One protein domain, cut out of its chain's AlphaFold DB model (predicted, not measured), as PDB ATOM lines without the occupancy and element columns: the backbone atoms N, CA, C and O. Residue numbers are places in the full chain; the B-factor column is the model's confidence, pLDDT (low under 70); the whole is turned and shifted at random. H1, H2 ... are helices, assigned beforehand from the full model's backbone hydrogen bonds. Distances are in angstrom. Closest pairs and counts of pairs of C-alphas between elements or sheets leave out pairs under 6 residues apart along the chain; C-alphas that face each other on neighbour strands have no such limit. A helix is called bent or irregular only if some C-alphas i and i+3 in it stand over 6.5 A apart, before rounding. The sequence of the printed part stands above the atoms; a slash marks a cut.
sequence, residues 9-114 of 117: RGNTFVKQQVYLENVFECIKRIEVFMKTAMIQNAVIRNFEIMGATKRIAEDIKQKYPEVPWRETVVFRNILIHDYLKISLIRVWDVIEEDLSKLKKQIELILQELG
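This is residues 9 to 114 of the 117 residues of the protein "DUF86 domain-containing protein" of Gloeocapsopsis sp. AAB1 = 1H9 (UniProt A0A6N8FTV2). A long helical arm, H1, makes a corner of about a right angle with H2, the first helix of a loose body in which H4 folds back across H2 and H5 runs out from the corner region with H2 and H4 near it. Residues 9 to 25 of H1 stick out and make much of the length, and the short helix H3 sits at the far end of the body, where the chain turns from H2 to H4. The printed part has 106 residues, with five named helices in the order H1, H2, H3, H4, H5 and no named strand, and its class is all helix. It is loose, with a radius of gyration of the C-alphas of 17.5 A, and only just elongated, spanning 55 by 35 by 19 A.

H1, residues 9 to 35, is the longest helix, beginning at C-alpha 9 at (-44.205, -63.945, 18.030) and measuring 39.5 A. H2, residues 37 to 55, begins at C-alpha 37 at (-25.015, -38.866, 49.287) and measures 29.2 A. H3 is residues 58 to 63, 8.5 A, and H4 is residues 69 to 82, 20.2 A. H5, residues 88 to 112, measures 34.7 A and ends at C-alpha 112 at (-60.435, -27.292, 44.691). H5 has a kink of 42 degrees near residue 100; it is neither bent nor irregular, but only just: C-alphas 96 and 99 are 6.4 A apart.

H1 and H2 touch only at the corner by their link, and only just, with 3 pairs of C-alphas within 8 A; the closest C-alphas are those of Phe 33 and Ile 39, 6.1 A apart, and the lines are about perpendicular at 89 degrees. H1, with residues 30 to 34 alone, only just touches H5, also with 3 pairs; the closest C-alphas, of Met 34 and Leu 88, are 7.1 A apart, and the lines are about perpendicular at 82 degrees. H2 and H4 touch at a steep tilt of 42 degrees, opposite ways, with the C-alphas of Gly 51 and Val 73 closest at 4.6 A. H5 and H2 are near each other, as are H5 and H4. H3 is close to but not clearly touching H4, the closest C-alphas being those of Lys 61 and Trp 69 at 7.3 A. H1 is apart from H3 and from H4. In H1, H3 and H4 every O i to N i+4 pair is within hydrogen-bond range; in H2 it is 11 of 15 and in H5 18 of 21.

The C-alphas farthest apart, of Arg 9 and Ala 57, are 56.3 A apart. Without residues 9 to 25, which stand free, the body spans 41 by 26 by 18 A. The printed part has no cut, and the four links between helices are tight. The mean pLDDT of the printed part is 82.4; residues 9 to 12 and 83 to 87 are under 70.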
ATOM      1  N   ARG A   9     -45.503 -63.875  17.322       52.00
ATOM      2  CA  ARG A   9     -44.205 -63.945  18.030       52.00
ATOM      3  C   ARG A   9     -43.510 -62.587  18.192       52.00
ATOM      4  O   ARG A   9     -42.996 -62.313  19.267       52.00
ATOM      5  N   GLY A  10     -43.533 -61.720  17.174       53.66
ATOM      6  CA  GLY A  10     -42.819 -60.431  17.208       53.66
ATOM      7  C   GLY A  10     -43.332 -59.457  18.277       53.66
ATOM      8  O   GLY A  10     -42.547 -58.765  18.912       53.66
ATOM      9  N   ASN A  11     -44.641 -59.462  18.540       59.91
ATOM     10  CA  ASN A  11     -45.269 -58.530  19.481       59.91
ATOM     11  C   ASN A  11     -44.938 -58.867  20.952       59.91
ATOM     12  O   ASN A  11     -44.755 -57.978  21.778       59.91
ATOM     13  N   THR A  12     -44.792 -60.154  21.284       63.72
ATOM     14  CA  THR A  12     -44.427 -60.593  22.641       63.72
ATOM     15  C   THR A  12     -42.962 -60.303  22.965       63.72
ATOM     16  O   THR A  12     -42.677 -59.852  24.070       63.72
ATOM     17  N   PHE A  13     -42.042 -60.496  22.012       71.12
ATOM     18  CA  PHE A  13     -40.623 -60.170  22.212       71.12
ATOM     19  C   PHE A  13     -40.395 -58.667  22.389       71.12
ATOM     20  O   PHE A  13     -39.700 -58.269  23.318       71.12
ATOM     21  N   VAL A  14     -41.042 -57.829  21.570       72.81
ATOM     22  CA  VAL A  14     -40.965 -56.365  21.718       72.81
ATOM     23  C   VAL A  14     -41.562 -55.914  23.054       72.81
ATOM     24  O   VAL A  14     -40.964 -55.093  23.743       72.81
ATOM     25  N   LYS A  15     -42.690 -56.496  23.489       72.19
ATOM     26  CA  LYS A  15     -43.239 -56.220  24.828       72.19
ATOM     27  C   LYS A  15     -42.259 -56.595  25.938       72.19
ATOM     28  O   LYS A  15     -42.043 -55.788  26.832       72.19
ATOM     29  N   GLN A  16     -41.655 -57.784  25.880       80.19
ATOM     30  CA  GLN A  16     -40.654 -58.218  26.863       80.19
ATOM     31  C   GLN A  16     -39.436 -57.289  26.888       80.19
ATOM     32  O   GLN A  16     -38.977 -56.938  27.970       80.19
ATOM     33  N   GLN A  17     -38.961 -56.838  25.725       83.25
ATOM     34  CA  GLN A  17     -37.855 -55.890  25.622       83.25
ATOM     35  C   GLN A  17     -38.156 -54.574  26.356       83.25
ATOM     36  O   GLN A  17     -37.328 -54.135  27.146       83.25
ATOM     37  N   VAL A  18     -39.356 -54.006  26.196       80.31
ATOM     38  CA  VAL A  18     -39.764 -52.779  26.908       80.31
ATOM     39  C   VAL A  18     -39.756 -52.970  28.430       80.31
ATOM     40  O   VAL A  18     -39.311 -52.092  29.166       80.31
ATOM     41  N   TYR A  19     -40.207 -54.127  28.929       79.75
ATOM     42  CA  TYR A  19     -40.136 -54.415  30.366       79.75
ATOM     43  C   TYR A  19     -38.687 -54.515  30.860       79.75
ATOM     44  O   TYR A  19     -38.376 -53.995  31.929       79.75
ATOM     45  N   LEU A  20     -37.795 -55.139  30.086       84.56
ATOM     46  CA  LEU A  20     -36.376 -55.255  30.435       84.56
ATOM     47  C   LEU A  20     -35.653 -53.901  30.393       84.56
ATOM     48  O   LEU A  20     -34.850 -53.617  31.279       84.56
ATOM     49  N   GLU A  21     -35.963 -53.051  29.414       84.56
ATOM     50  CA  GLU A  21     -35.445 -51.682  29.321       84.56
ATOM     51  C   GLU A  21     -35.885 -50.837  30.522       84.56
ATOM     52  O   GLU A  21     -35.054 -50.161  31.129       84.56
ATOM     53  N   ASN A  22     -37.153 -50.945  30.935       81.50
ATOM     54  CA  ASN A  22     -37.649 -50.286  32.144       81.50
ATOM     55  C   ASN A  22     -36.911 -50.767  33.400       81.50
ATOM     56  O   ASN A  22     -36.480 -49.946  34.204       81.50
ATOM     57  N   VAL A  23     -36.715 -52.081  33.561       77.69
ATOM     58  CA  VAL A  23     -35.962 -52.635  34.701       77.69
ATOM     59  C   VAL A  23     -34.518 -52.126  34.709       77.69
ATOM     60  O   VAL A  23     -34.015 -51.728  35.757       77.69
ATOM     61  N   PHE A  24     -33.851 -52.092  33.553       81.81
ATOM     62  CA  PHE A  24     -32.484 -51.585  33.435       81.81
ATOM     63  C   PHE A  24     -32.377 -50.096  33.792       81.81
ATOM     64  O   PHE A  24     -31.454 -49.685  34.496       81.81
ATOM     65  N   GLU A  25     -33.340 -49.291  33.351       79.00
ATOM     66  CA  GLU A  25     -33.412 -47.875  33.699       79.00
ATOM     67  C   GLU A  25     -33.684 -47.669  35.199       79.00
ATOM     68  O   GLU A  25     -33.032 -46.834  35.833       79.00
ATOM     69  N   CYS A  26     -34.555 -48.483  35.807       78.06
ATOM     70  CA  CYS A  26     -34.751 -48.491  37.259       78.06
ATOM     71  C   CYS A  26     -33.448 -48.811  38.004       78.06
ATOM     72  O   CYS A  26     -33.094 -48.098  38.942       78.06
ATOM     73  N   ILE A  27     -32.691 -49.822  37.559       79.75
ATOM     74  CA  ILE A  27     -31.390 -50.177  38.152       79.75
ATOM     75  C   ILE A  27     -30.434 -48.981  38.108       79.75
ATOM     76  O   ILE A  27     -29.857 -48.633  39.137       79.75
ATOM     77  N   LYS A  28     -30.306 -48.299  36.964       82.38
ATOM     78  CA  LYS A  28     -29.439 -47.114  36.840       82.38
ATOM     79  C   LYS A  28     -29.820 -46.002  37.812       82.38
ATOM     80  O   LYS A  28     -28.947 -45.427  38.461       82.38
ATOM     81  N   ARG A  29     -31.113 -45.686  37.918       79.00
ATOM     82  CA  ARG A  29     -31.605 -44.641  38.829       79.00
ATOM     83  C   ARG A  29     -31.315 -44.993  40.282       79.00
ATOM     84  O   ARG A  29     -30.810 -44.143  41.014       79.00
ATOM     85  N   ILE A  30     -31.548 -46.252  40.661       77.81
ATOM     86  CA  ILE A  30     -31.197 -46.772  41.985       77.81
ATOM     87  C   ILE A  30     -29.692 -46.631  42.215       77.81
ATOM     88  O   ILE A  30     -29.293 -46.089  43.236       77.81
ATOM     89  N   GLU A  31     -28.832 -47.033  41.279       79.31
ATOM     90  CA  GLU A  31     -27.382 -46.898  41.448       79.31
ATOM     91  C   GLU A  31     -26.930 -45.445  41.639       79.31
ATOM     92  O   GLU A  31     -26.083 -45.179  42.494       79.31
ATOM     93  N   VAL A  32     -27.499 -44.500  40.881       80.25
ATOM     94  CA  VAL A  32     -27.206 -43.065  41.031       80.25
ATOM     95  C   VAL A  32     -27.666 -42.556  42.396       80.25
ATOM     96  O   VAL A  32     -26.897 -41.870  43.077       80.25
ATOM     97  N   PHE A  33     -28.878 -42.917  42.825       77.69
ATOM     98  CA  PHE A  33     -29.389 -42.589  44.155       77.69
ATOM     99  C   PHE A  33     -28.481 -43.167  45.248       77.69
ATOM    100  O   PHE A  33     -28.030 -42.432  46.119       77.69
ATOM    101  N   MET A  34     -28.120 -44.451  45.164       72.81
ATOM    102  CA  MET A  34     -27.297 -45.171  46.146       72.81
ATOM    103  C   MET A  34     -25.859 -44.646  46.250       72.81
ATOM    104  O   MET A  34     -25.275 -44.682  47.332       72.81
ATOM    105  N   LYS A  35     -25.275 -44.158  45.151       78.75
ATOM    106  CA  LYS A  35     -23.878 -43.685  45.112       78.75
ATOM    107  C   LYS A  35     -23.730 -42.188  45.398       78.75
ATOM    108  O   LYS A  35     -22.609 -41.721  45.580       78.75
ATOM    109  N   THR A  36     -24.830 -41.434  45.477       83.75
ATOM    110  CA  THR A  36     -24.783 -39.972  45.616       83.75
ATOM    111  C   THR A  36     -25.405 -39.507  46.931       83.75
ATOM    112  O   THR A  36     -26.599 -39.219  47.000       83.75
ATOM    113  N   ALA A  37     -24.576 -39.342  47.968       80.75
ATOM    114  CA  ALA A  37     -25.015 -38.866  49.287       80.75
ATOM    115  C   ALA A  37     -25.790 -37.534  49.223       80.75
ATOM    116  O   ALA A  37     -26.742 -37.323  49.966       80.75
ATOM    117  N   MET A  38     -25.433 -36.644  48.289       85.44
ATOM    118  CA  MET A  38     -26.155 -35.388  48.065       85.44
ATOM    119  C   MET A  38     -27.620 -35.616  47.657       85.44
ATOM    120  O   MET A  38     -28.506 -34.963  48.203       85.44
ATOM    121  N   ILE A  39     -27.882 -36.548  46.732       84.69
ATOM    122  CA  ILE A  39     -29.242 -36.848  46.263       84.69
ATOM    123  C   ILE A  39     -30.039 -37.504  47.390       84.69
ATOM    124  O   ILE A  39     -31.172 -37.106  47.643       84.69
ATOM    125  N   GLN A  40     -29.436 -38.450  48.115       82.75
ATOM    126  CA  GLN A  40     -30.070 -39.092  49.270       82.75
ATOM    127  C   GLN A  40     -30.491 -38.062  50.315       82.75
ATOM    128  O   GLN A  40     -31.656 -38.014  50.700       82.75
ATOM    129  N   ASN A  41     -29.567 -37.184  50.711       84.38
ATOM    130  CA  ASN A  41     -29.837 -36.137  51.691       84.38
ATOM    131  C   ASN A  41     -30.933 -35.179  51.210       84.38
ATOM    132  O   ASN A  41     -31.814 -34.820  51.990       84.38
ATOM    133  N   ALA A  42     -30.921 -34.790  49.932       86.81
ATOM    134  CA  ALA A  42     -31.957 -33.935  49.361       86.81
ATOM    135  C   ALA A  42     -33.338 -34.611  49.389       86.81
ATOM    136  O   ALA A  42     -34.321 -33.991  49.794       86.81
ATOM    137  N   VAL A  43     -33.428 -35.884  49.004       85.44
ATOM    138  CA  VAL A  43     -34.684 -36.651  49.011       85.44
ATOM    139  C   VAL A  43     -35.206 -36.846  50.435       85.44
ATOM    140  O   VAL A  43     -36.363 -36.529  50.709       85.44
ATOM    141  N   ILE A  44     -34.349 -37.281  51.364       84.62
ATOM    142  CA  ILE A  44     -34.702 -37.449  52.783       84.62
ATOM    143  C   ILE A  44     -35.214 -36.125  53.355       84.62
ATOM    144  O   ILE A  44     -36.276 -36.090  53.976       84.62
ATOM    145  N   ARG A  45     -34.525 -35.013  53.075       87.31
ATOM    146  CA  ARG A  45     -34.949 -33.684  53.522       87.31
ATOM    147  C   ARG A  45     -36.331 -33.295  52.994       87.31
ATOM    148  O   ARG A  45     -37.120 -32.712  53.734       87.31
ATOM    149  N   ASN A  46     -36.646 -33.605  51.739       89.38
ATOM    150  CA  ASN A  46     -37.973 -33.328  51.188       89.38
ATOM    151  C   ASN A  46     -39.060 -34.142  51.906       89.38
ATOM    152  O   ASN A  46     -40.088 -33.579  52.283       89.38
ATOM    153  N   PHE A  47     -38.810 -35.418  52.207       87.56
ATOM    154  CA  PHE A  47     -39.735 -36.218  53.011       87.56
ATOM    155  C   PHE A  47     -39.895 -35.702  54.449       87.56
ATOM    156  O   PHE A  47     -41.008 -35.686  54.981       87.56
ATOM    157  N   GLU A  48     -38.823 -35.212  55.078       85.06
ATOM    158  CA  GLU A  48     -38.918 -34.558  56.389       85.06
ATOM    159  C   GLU A  48     -39.856 -33.346  56.360       85.06
ATOM    160  O   GLU A  48     -40.660 -33.161  57.280       85.06
ATOM    161  N   ILE A  49     -39.757 -32.531  55.305       86.94
ATOM    162  CA  ILE A  49     -40.598 -31.348  55.096       86.94
ATOM    163  C   ILE A  49     -42.052 -31.762  54.854       86.94
ATOM    164  O   ILE A  49     -42.952 -31.163  55.443       86.94
ATOM    165  N   MET A  50     -42.305 -32.814  54.069       85.56
ATOM    166  CA  MET A  50     -43.656 -33.351  53.849       85.56
ATOM    167  C   MET A  50     -44.342 -33.783  55.154       85.56
ATOM    168  O   MET A  50     -45.558 -33.654  55.290       85.56
ATOM    169  N   GLY A  51     -43.585 -34.200  56.174       79.56
ATOM    170  CA  GLY A  51     -44.115 -34.460  57.518       79.56
ATOM    171  C   GLY A  51     -44.755 -33.239  58.206       79.56
ATOM    172  O   GLY A  51     -45.420 -33.385  59.237       79.56
ATOM    173  N   ALA A  52     -44.613 -32.028  57.650       85.38
ATOM    174  CA  ALA A  52     -45.354 -30.841  58.076       85.38
ATOM    175  C   ALA A  52     -46.873 -30.964  57.859       85.38
ATOM    176  O   ALA A  52     -47.622 -30.207  58.475       85.38
ATOM    177  N   THR A  53     -47.329 -31.958  57.090       86.25
ATOM    178  CA  THR A  53     -48.741 -32.371  56.972       86.25
ATOM    179  C   THR A  53     -49.435 -32.563  58.321       86.25
ATOM    180  O   THR A  53     -50.629 -32.301  58.437       86.25
ATOM    181  N   LYS A  54     -48.696 -32.886  59.396       85.56
ATOM    182  CA  LYS A  54     -49.244 -32.905  60.765       85.56
ATOM    183  C   LYS A  54     -49.923 -31.591  61.184       85.56
ATOM    184  O   LYS A  54     -50.819 -31.623  62.021       85.56
ATOM    185  N   ARG A  55     -49.483 -30.455  60.626       89.31
ATOM    186  CA  ARG A  55     -49.991 -29.102  60.913       89.31
ATOM    187  C   ARG A  55     -51.220 -28.724  60.085       89.31
ATOM    188  O   ARG A  55     -51.790 -27.671  60.339       89.31
ATOM    189  N   ILE A  56     -51.602 -29.536  59.099       90.50
ATOM    190  CA  ILE A  56     -52.833 -29.316  58.336       90.50
ATOM    191  C   ILE A  56     -54.015 -29.411  59.303       90.50
ATOM    192  O   ILE A  56     -54.028 -30.274  60.189       90.50
ATOM    193  N   ALA A  57     -54.966 -28.490  59.153       92.75
ATOM    194  CA  ALA A  57     -56.150 -28.416  59.991       92.75
ATOM    195  C   ALA A  57     -57.023 -29.674  59.830       92.75
ATOM    196  O   ALA A  57     -57.016 -30.334  58.790       92.75
ATOM    197  N   GLU A  58     -57.711 -30.055  60.904       91.88
ATOM    198  CA  GLU A  58     -58.406 -31.342  60.967       91.88
ATOM    199  C   GLU A  58     -59.619 -31.404  60.030       91.88
ATOM    200  O   GLU A  58     -59.900 -32.450  59.458       91.88
ATOM    201  N   ASP A  59     -60.276 -30.270  59.799       93.31
ATOM    202  CA  ASP A  59     -61.347 -30.105  58.816       93.31
ATOM    203  C   ASP A  59     -60.887 -30.455  57.390       93.31
ATOM    204  O   ASP A  59     -61.579 -31.178  56.676       93.31
ATOM    205  N   ILE A  60     -59.685 -30.027  56.991       92.75
ATOM    206  CA  ILE A  60     -59.092 -30.379  55.693       92.75
ATOM    207  C   ILE A  60     -58.772 -31.873  55.630       92.75
ATOM    208  O   ILE A  60     -59.061 -32.517  54.623       92.75
ATOM    209  N   LYS A  61     -58.212 -32.451  56.698       92.00
ATOM    210  CA  LYS A  61     -57.915 -33.892  56.723       92.00
ATOM    211  C   LYS A  61     -59.183 -34.739  56.636       92.00
ATOM    212  O   LYS A  61     -59.186 -35.745  55.938       92.00
ATOM    213  N   GLN A  62     -60.251 -34.317  57.312       93.50
ATOM    214  CA  GLN A  62     -61.559 -34.970  57.262       93.50
ATOM    215  C   GLN A  62     -62.244 -34.801  55.908       93.50
ATOM    216  O   GLN A  62     -62.954 -35.708  55.481       93.50
ATOM    217  N   LYS A  63     -62.032 -33.667  55.228       94.19
ATOM    218  CA  LYS A  63     -62.543 -33.441  53.872       94.19
ATOM    219  C   LYS A  63     -61.874 -34.361  52.844       94.19
ATOM    220  O   LYS A  63     -62.552 -34.796  51.920       94.19
ATOM    221  N   TYR A  64     -60.590 -34.672  53.024       94.00
ATOM    222  CA  TYR A  64     -59.805 -35.513  52.110       94.00
ATOM    223  C   TYR A  64     -59.198 -36.733  52.831       94.00
ATOM    224  O   TYR A  64     -57.974 -36.808  53.013       94.00
ATOM    225  N   PRO A  65     -60.028 -37.682  53.303       93.25
ATOM    226  CA  PRO A  65     -59.573 -38.832  54.085       93.25
ATOM    227  C   PRO A  65     -58.799 -39.866  53.252       93.25
ATOM    228  O   PRO A  65     -58.124 -40.726  53.808       93.25
ATOM    229  N   GLU A  66     -58.888 -39.805  51.922       90.75
ATOM    230  CA  GLU A  66     -58.151 -40.661  50.994       90.75
ATOM    231  C   GLU A  66     -56.655 -40.340  50.937       90.75
ATOM    232  O   GLU A  66     -55.867 -41.159  50.448       90.75
ATOM    233  N   VAL A  67     -56.259 -39.149  51.395       92.00
ATOM    234  CA  VAL A  67     -54.855 -38.769  51.487       92.00
ATOM    235  C   VAL A  67     -54.239 -39.436  52.717       92.00
ATOM    236  O   VAL A  67     -54.768 -39.300  53.822       92.00
ATOM    237  N   PRO A  68     -53.084 -40.106  52.569       90.88
ATOM    238  CA  PRO A  68     -52.412 -40.795  53.663       90.88
ATOM    239  C   PRO A  68     -51.663 -39.813  54.592       90.88
ATOM    240  O   PRO A  68     -50.428 -39.792  54.695       90.88
ATOM    241  N   TRP A  69     -52.414 -38.924  55.257       91.25
ATOM    242  CA  TRP A  69     -51.881 -37.871  56.128       91.25
ATOM    243  C   TRP A  69     -51.041 -38.445  57.268       91.25
ATOM    244  O   TRP A  69     -49.980 -37.914  57.604       91.25
ATOM    245  N   ARG A  70     -51.517 -39.536  57.878       89.31
ATOM    246  CA  ARG A  70     -50.858 -40.175  59.019       89.31
ATOM    247  C   ARG A  70     -49.581 -40.874  58.578       89.31
ATOM    248  O   ARG A  70     -48.550 -40.727  59.232       89.31
ATOM    249  N   GLU A  71     -49.643 -41.607  57.478       87.56
ATOM    250  CA  GLU A  71     -48.533 -42.364  56.913       87.56
ATOM    251  C   GLU A  71     -47.398 -41.419  56.519       87.56
ATOM    252  O   GLU A  71     -46.246 -41.717  56.808       87.56
ATOM    253  N   THR A  72     -47.708 -40.229  55.990       85.62
ATOM    254  CA  THR A  72     -46.697 -39.201  55.681       85.62
ATOM    255  C   THR A  72     -45.920 -38.766  56.936       85.62
ATOM    256  O   THR A  72     -44.696 -38.617  56.910       85.62
ATOM    257  N   VAL A  73     -46.605 -38.608  58.075       86.75
ATOM    258  CA  VAL A  73     -45.972 -38.253  59.359       86.75
ATOM    259  C   VAL A  73     -45.172 -39.423  59.935       86.75
ATOM    260  O   VAL A  73     -44.066 -39.226  60.447       86.75
ATOM    261  N   VAL A  74     -45.711 -40.641  59.848       86.06
ATOM    262  CA  VAL A  74     -45.033 -41.867  60.292       86.06
ATOM    263  C   VAL A  74     -43.766 -42.105  59.474       86.06
ATOM    264  O   VAL A  74     -42.712 -42.351  60.054       86.06
ATOM    265  N   PHE A  75     -43.832 -41.945  58.153       85.38
ATOM    266  CA  PHE A  75     -42.693 -42.101  57.257       85.38
ATOM    267  C   PHE A  75     -41.581 -41.102  57.579       85.38
ATOM    268  O   PHE A  75     -40.424 -41.492  57.730       85.38
ATOM    269  N   ARG A  76     -41.931 -39.832  57.824       84.88
ATOM    270  CA  ARG A  76     -40.979 -38.832  58.326       84.88
ATOM    271  C   ARG A  76     -40.301 -39.280  59.621       84.88
ATOM    272  O   ARG A  76     -39.096 -39.103  59.760       84.88
ATOM    273  N   ASN A  77     -41.052 -39.823  60.581       83.00
ATOM    274  CA  ASN A  77     -40.486 -40.276  61.857       83.00
ATOM    275  C   ASN A  77     -39.536 -41.463  61.672       83.00
ATOM    276  O   ASN A  77     -38.484 -41.502  62.299       83.00
ATOM    277  N   ILE A  78     -39.882 -42.386  60.781       82.88
ATOM    278  CA  ILE A  78     -39.034 -43.519  60.414       82.88
ATOM    279  C   ILE A  78     -37.719 -43.008  59.805       82.88
ATOM    280  O   ILE A  78     -36.648 -43.369  60.284       82.88
ATOM    281  N   LEU A  79     -37.775 -42.086  58.838       82.12
ATOM    282  CA  LEU A  79     -36.573 -41.512  58.226       82.12
ATOM    283  C   LEU A  79     -35.672 -40.808  59.251       82.12
ATOM    284  O   LEU A  79     -34.486 -41.102  59.316       82.12
ATOM    285  N   ILE A  80     -36.197 -39.932  60.111       76.12
ATOM    286  CA  ILE A  80     -35.323 -39.188  61.036       76.12
ATOM    287  C   ILE A  80     -34.657 -40.061  62.112       76.12
ATOM    288  O   ILE A  80     -33.586 -39.705  62.599       76.12
ATOM    289  N   HIS A  81     -35.283 -41.172  62.513       77.25
ATOM    290  CA  HIS A  81     -34.774 -42.030  63.585       77.25
ATOM    291  C   HIS A  81     -33.929 -43.190  63.060       77.25
ATOM    292  O   HIS A  81     -32.959 -43.575  63.708       77.25
ATOM    293  N   ASP A  82     -34.264 -43.709  61.879       70.50
ATOM    294  CA  ASP A  82     -33.692 -44.945  61.364       70.50
ATOM    295  C   ASP A  82     -33.113 -44.810  59.945       70.50
ATOM    296  O   ASP A  82     -32.789 -45.841  59.372       70.50
ATOM    297  N   TYR A  83     -32.909 -43.615  59.351       66.81
ATOM    298  CA  TYR A  83     -32.398 -43.523  57.957       66.81
ATOM    299  C   TYR A  83     -31.095 -44.296  57.710       66.81
ATOM    300  O   TYR A  83     -30.901 -44.808  56.613       66.81
ATOM    301  N   LEU A  84     -30.222 -44.424  58.716       61.75
ATOM    302  CA  LEU A  84     -28.987 -45.217  58.619       61.75
ATOM    303  C   LEU A  84     -29.242 -46.732  58.576       61.75
ATOM    304  O   LEU A  84     -28.411 -47.482  58.073       61.75
ATOM    305  N   LYS A  85     -30.366 -47.191  59.137       61.41
ATOM    306  CA  LYS A  85     -30.786 -48.602  59.192       61.41
ATOM    307  C   LYS A  85     -31.831 -48.947  58.133       61.41
ATOM    308  O   LYS A  85     -32.008 -50.118  57.800       61.41
ATOM    309  N   ILE A  86     -32.550 -47.951  57.628       64.38
ATOM    310  CA  ILE A  86     -33.508 -48.105  56.544       64.38
ATOM    311  C   ILE A  86     -32.713 -48.348  55.275       64.38
ATOM    312  O   ILE A  86     -31.905 -47.526  54.850       64.38
ATOM    313  N   SER A  87     -32.975 -49.488  54.645       68.31
ATOM    314  CA  SER A  87     -32.488 -49.729  53.297       68.31
ATOM    315  C   SER A  87     -33.034 -48.634  52.385       68.31
ATOM    316  O   SER A  87     -34.249 -48.489  52.250       68.31
ATOM    317  N   LEU A  88     -32.143 -47.881  51.747       71.19
ATOM    318  CA  LEU A  88     -32.463 -46.883  50.724       71.19
ATOM    319  C   LEU A  88     -33.355 -47.450  49.601       71.19
ATOM    320  O   LEU A  88     -34.088 -46.697  48.967       71.19
ATOM    321  N   ILE A  89     -33.368 -48.776  49.423       70.69
ATOM    322  CA  ILE A  89     -34.304 -49.502  48.555       70.69
ATOM    323  C   ILE A  89     -35.757 -49.278  48.999       70.69
ATOM    324  O   ILE A  89     -36.593 -48.916  48.187       70.69
ATOM    325  N   ARG A  90     -36.057 -49.369  50.301       76.88
ATOM    326  CA  ARG A  90     -37.413 -49.123  50.821       76.88
ATOM    327  C   ARG A  90     -37.850 -47.671  50.618       76.88
ATOM    328  O   ARG A  90     -39.029 -47.405  50.425       76.88
ATOM    329  N   VAL A  91     -36.914 -46.722  50.690       78.31
ATOM    330  CA  VAL A  91     -37.204 -45.311  50.383       78.31
ATOM    331  C   VAL A  91     -37.549 -45.155  48.904       78.31
ATOM    332  O   VAL A  91     -38.474 -44.418  48.576       78.31
ATOM    333  N   TRP A  92     -36.841 -45.866  48.025       78.94
ATOM    334  CA  TRP A  92     -37.117 -45.883  46.593       78.94
ATOM    335  C   TRP A  92     -38.499 -46.462  46.263       78.94
ATOM    336  O   TRP A  92     -39.227 -45.857  45.481       78.94
ATOM    337  N   ASP A  93     -38.905 -47.554  46.916       79.56
ATOM    338  CA  ASP A  93     -40.233 -48.157  46.716       79.56
ATOM    339  C   ASP A  93     -41.363 -47.150  47.015       79.56
ATOM    340  O   ASP A  93     -42.281 -46.970  46.217       79.56
ATOM    341  N   VAL A  94     -41.242 -46.396  48.117       82.19
ATOM    342  CA  VAL A  94     -42.205 -45.339  48.486       82.19
ATOM    343  C   VAL A  94     -42.234 -44.199  47.456       82.19
ATOM    344  O   VAL A  94     -43.288 -43.612  47.200       82.19
ATOM    345  N   ILE A  95     -41.091 -43.864  46.847       79.94
ATOM    346  CA  ILE A  95     -41.017 -42.839  45.794       79.94
ATOM    347  C   ILE A  95     -41.758 -43.295  44.533       79.94
ATOM    348  O   ILE A  95     -42.501 -42.506  43.948       79.94
ATOM    349  N   GLU A  96     -41.558 -44.536  44.100       78.44
ATOM    350  CA  GLU A  96     -42.153 -45.041  42.859       78.44
ATOM    351  C   GLU A  96     -43.662 -45.297  43.002       78.44
ATOM    352  O   GLU A  96     -44.438 -44.940  42.111       78.44
ATOM    353  N   GLU A  97     -44.105 -45.856  44.130       79.81
ATOM    354  CA  GLU A  97     -45.493 -46.307  44.287       79.81
ATOM    355  C   GLU A  97     -46.401 -45.243  44.924       79.81
ATOM    356  O   GLU A  97     -47.447 -44.882  44.372       79.81
ATOM    357  N   ASP A  98     -45.994 -44.696  46.071       83.25
ATOM    358  CA  ASP A  98     -46.876 -43.873  46.903       83.25
ATOM    359  C   ASP A  98     -46.820 -42.387  46.534       83.25
ATOM    360  O   ASP A  98     -47.841 -41.690  46.557       83.25
ATOM    361  N   LEU A  99     -45.641 -41.884  46.151       86.25
ATOM    362  CA  LEU A  99     -45.446 -40.455  45.905       86.25
ATOM    363  C   LEU A  99     -46.241 -39.959  44.689       86.25
ATOM    364  O   LEU A  99     -46.799 -38.860  44.724       86.25
ATOM    365  N   SER A 100     -46.346 -40.770  43.631       85.62
ATOM    366  CA  SER A 100     -47.135 -40.442  42.433       85.62
ATOM    367  C   SER A 100     -48.627 -40.302  42.749       85.62
ATOM    368  O   SER A 100     -49.291 -39.367  42.289       85.62
ATOM    369  N   LYS A 101     -49.158 -41.205  43.581       87.62
ATOM    370  CA  LYS A 101     -50.551 -41.156  44.033       87.62
ATOM    371  C   LYS A 101     -50.796 -39.940  44.924       87.62
ATOM    372  O   LYS A 101     -51.732 -39.186  44.661       87.62
ATOM    373  N   LEU A 102     -49.932 -39.723  45.916       89.12
ATOM    374  CA  LEU A 102     -50.023 -38.581  46.821       89.12
ATOM    375  C   LEU A 102     -49.974 -37.256  46.052       89.12
ATOM    376  O   LEU A 102     -50.804 -36.384  46.289       89.12
ATOM    377  N   LYS A 103     -49.065 -37.121  45.077       90.06
ATOM    378  CA  LYS A 103     -48.967 -35.933  44.220       90.06
ATOM    379  C   LYS A 103     -50.305 -35.598  43.559       90.06
ATOM    380  O   LYS A 103     -50.766 -34.468  43.684       90.06
ATOM    381  N   LYS A 104     -50.950 -36.578  42.918       90.50
ATOM    382  CA  LYS A 104     -52.245 -36.374  42.249       90.50
ATOM    383  C   LYS A 104     -53.332 -35.923  43.221       90.50
ATOM    384  O   LYS A 104     -54.109 -35.036  42.895       90.50
ATOM    385  N   GLN A 105     -53.381 -36.513  44.416       91.31
ATOM    386  CA  GLN A 105     -54.357 -36.117  45.433       91.31
ATOM    387  C   GLN A 105     -54.131 -34.669  45.889       91.31
ATOM    388  O   GLN A 105     -55.075 -33.889  45.945       91.31
ATOM    389  N   ILE A 106     -52.878 -34.281  46.148       91.81
ATOM    390  CA  ILE A 106     -52.545 -32.906  46.536       91.81
ATOM    391  C   ILE A 106     -52.857 -31.912  45.407       91.81
ATOM    392  O   ILE A 106     -53.407 -30.849  45.686       91.81
ATOM    393  N   GLU A 107     -52.564 -32.243  44.146       92.12
ATOM    394  CA  GLU A 107     -52.905 -31.399  42.990       92.12
ATOM    395  C   GLU A 107     -54.416 -31.144  42.893       92.12
ATOM    396  O   GLU A 107     -54.826 -29.999  42.709       92.12
ATOM    397  N   LEU A 108     -55.243 -32.177  43.084       90.88
ATOM    398  CA  LEU A 108     -56.704 -32.039  43.107       90.88
ATOM    399  C   LEU A 108     -57.175 -31.139  44.256       90.88
ATOM    400  O   LEU A 108     -57.976 -30.232  44.043       90.88
ATOM    401  N   ILE A 109     -56.628 -31.333  45.457       91.62
ATOM    402  CA  ILE A 109     -56.960 -30.508  46.626       91.62
ATOM    403  C   ILE A 109     -56.604 -29.040  46.378       91.62
ATOM    404  O   ILE A 109     -57.383 -28.151  46.714       91.62
ATOM    405  N   LEU A 110     -55.436 -28.765  45.791       90.56
ATOM    406  CA  LEU A 110     -55.017 -27.402  45.470       90.56
ATOM    407  C   LEU A 110     -55.961 -26.752  44.454       90.56
ATOM    408  O   LEU A 110     -56.400 -25.620  44.684       90.56
ATOM    409  N   GLN A 111     -56.344 -27.486  43.403       90.81
ATOM    410  CA  GLN A 111     -57.323 -27.028  42.413       90.81
ATOM    411  C   GLN A 111     -58.675 -26.693  43.060       90.81
ATOM    412  O   GLN A 111     -59.219 -25.619  42.801       90.81
ATOM    413  N   GLU A 112     -59.189 -27.548  43.951       89.44
ATOM    414  CA  GLU A 112     -60.435 -27.292  44.691       89.44
ATOM    415  C   GLU A 112     -60.354 -26.065  45.606       89.44
ATOM    416  O   GLU A 112     -61.338 -25.348  45.782       89.44
ATOM    417  N   LEU A 113     -59.181 -25.799  46.184       87.19
ATOM    418  CA  LEU A 113     -58.933 -24.622  47.020       87.19
ATOM    419  C   LEU A 113     -58.682 -23.342  46.198       87.19
ATOM    420  O   LEU A 113     -58.334 -22.308  46.772       87.19
ATOM    421  N   GLY A 114     -58.840 -23.394  44.871       84.75
ATOM    422  CA  GLY A 114     -58.644 -22.257  43.971       84.75
ATOM    423  C   GLY A 114     -57.177 -21.864  43.786       84.75
ATOM    424  O   GLY A 114     -56.887 -20.759  43.328       84.75
TER     425      GLY A 114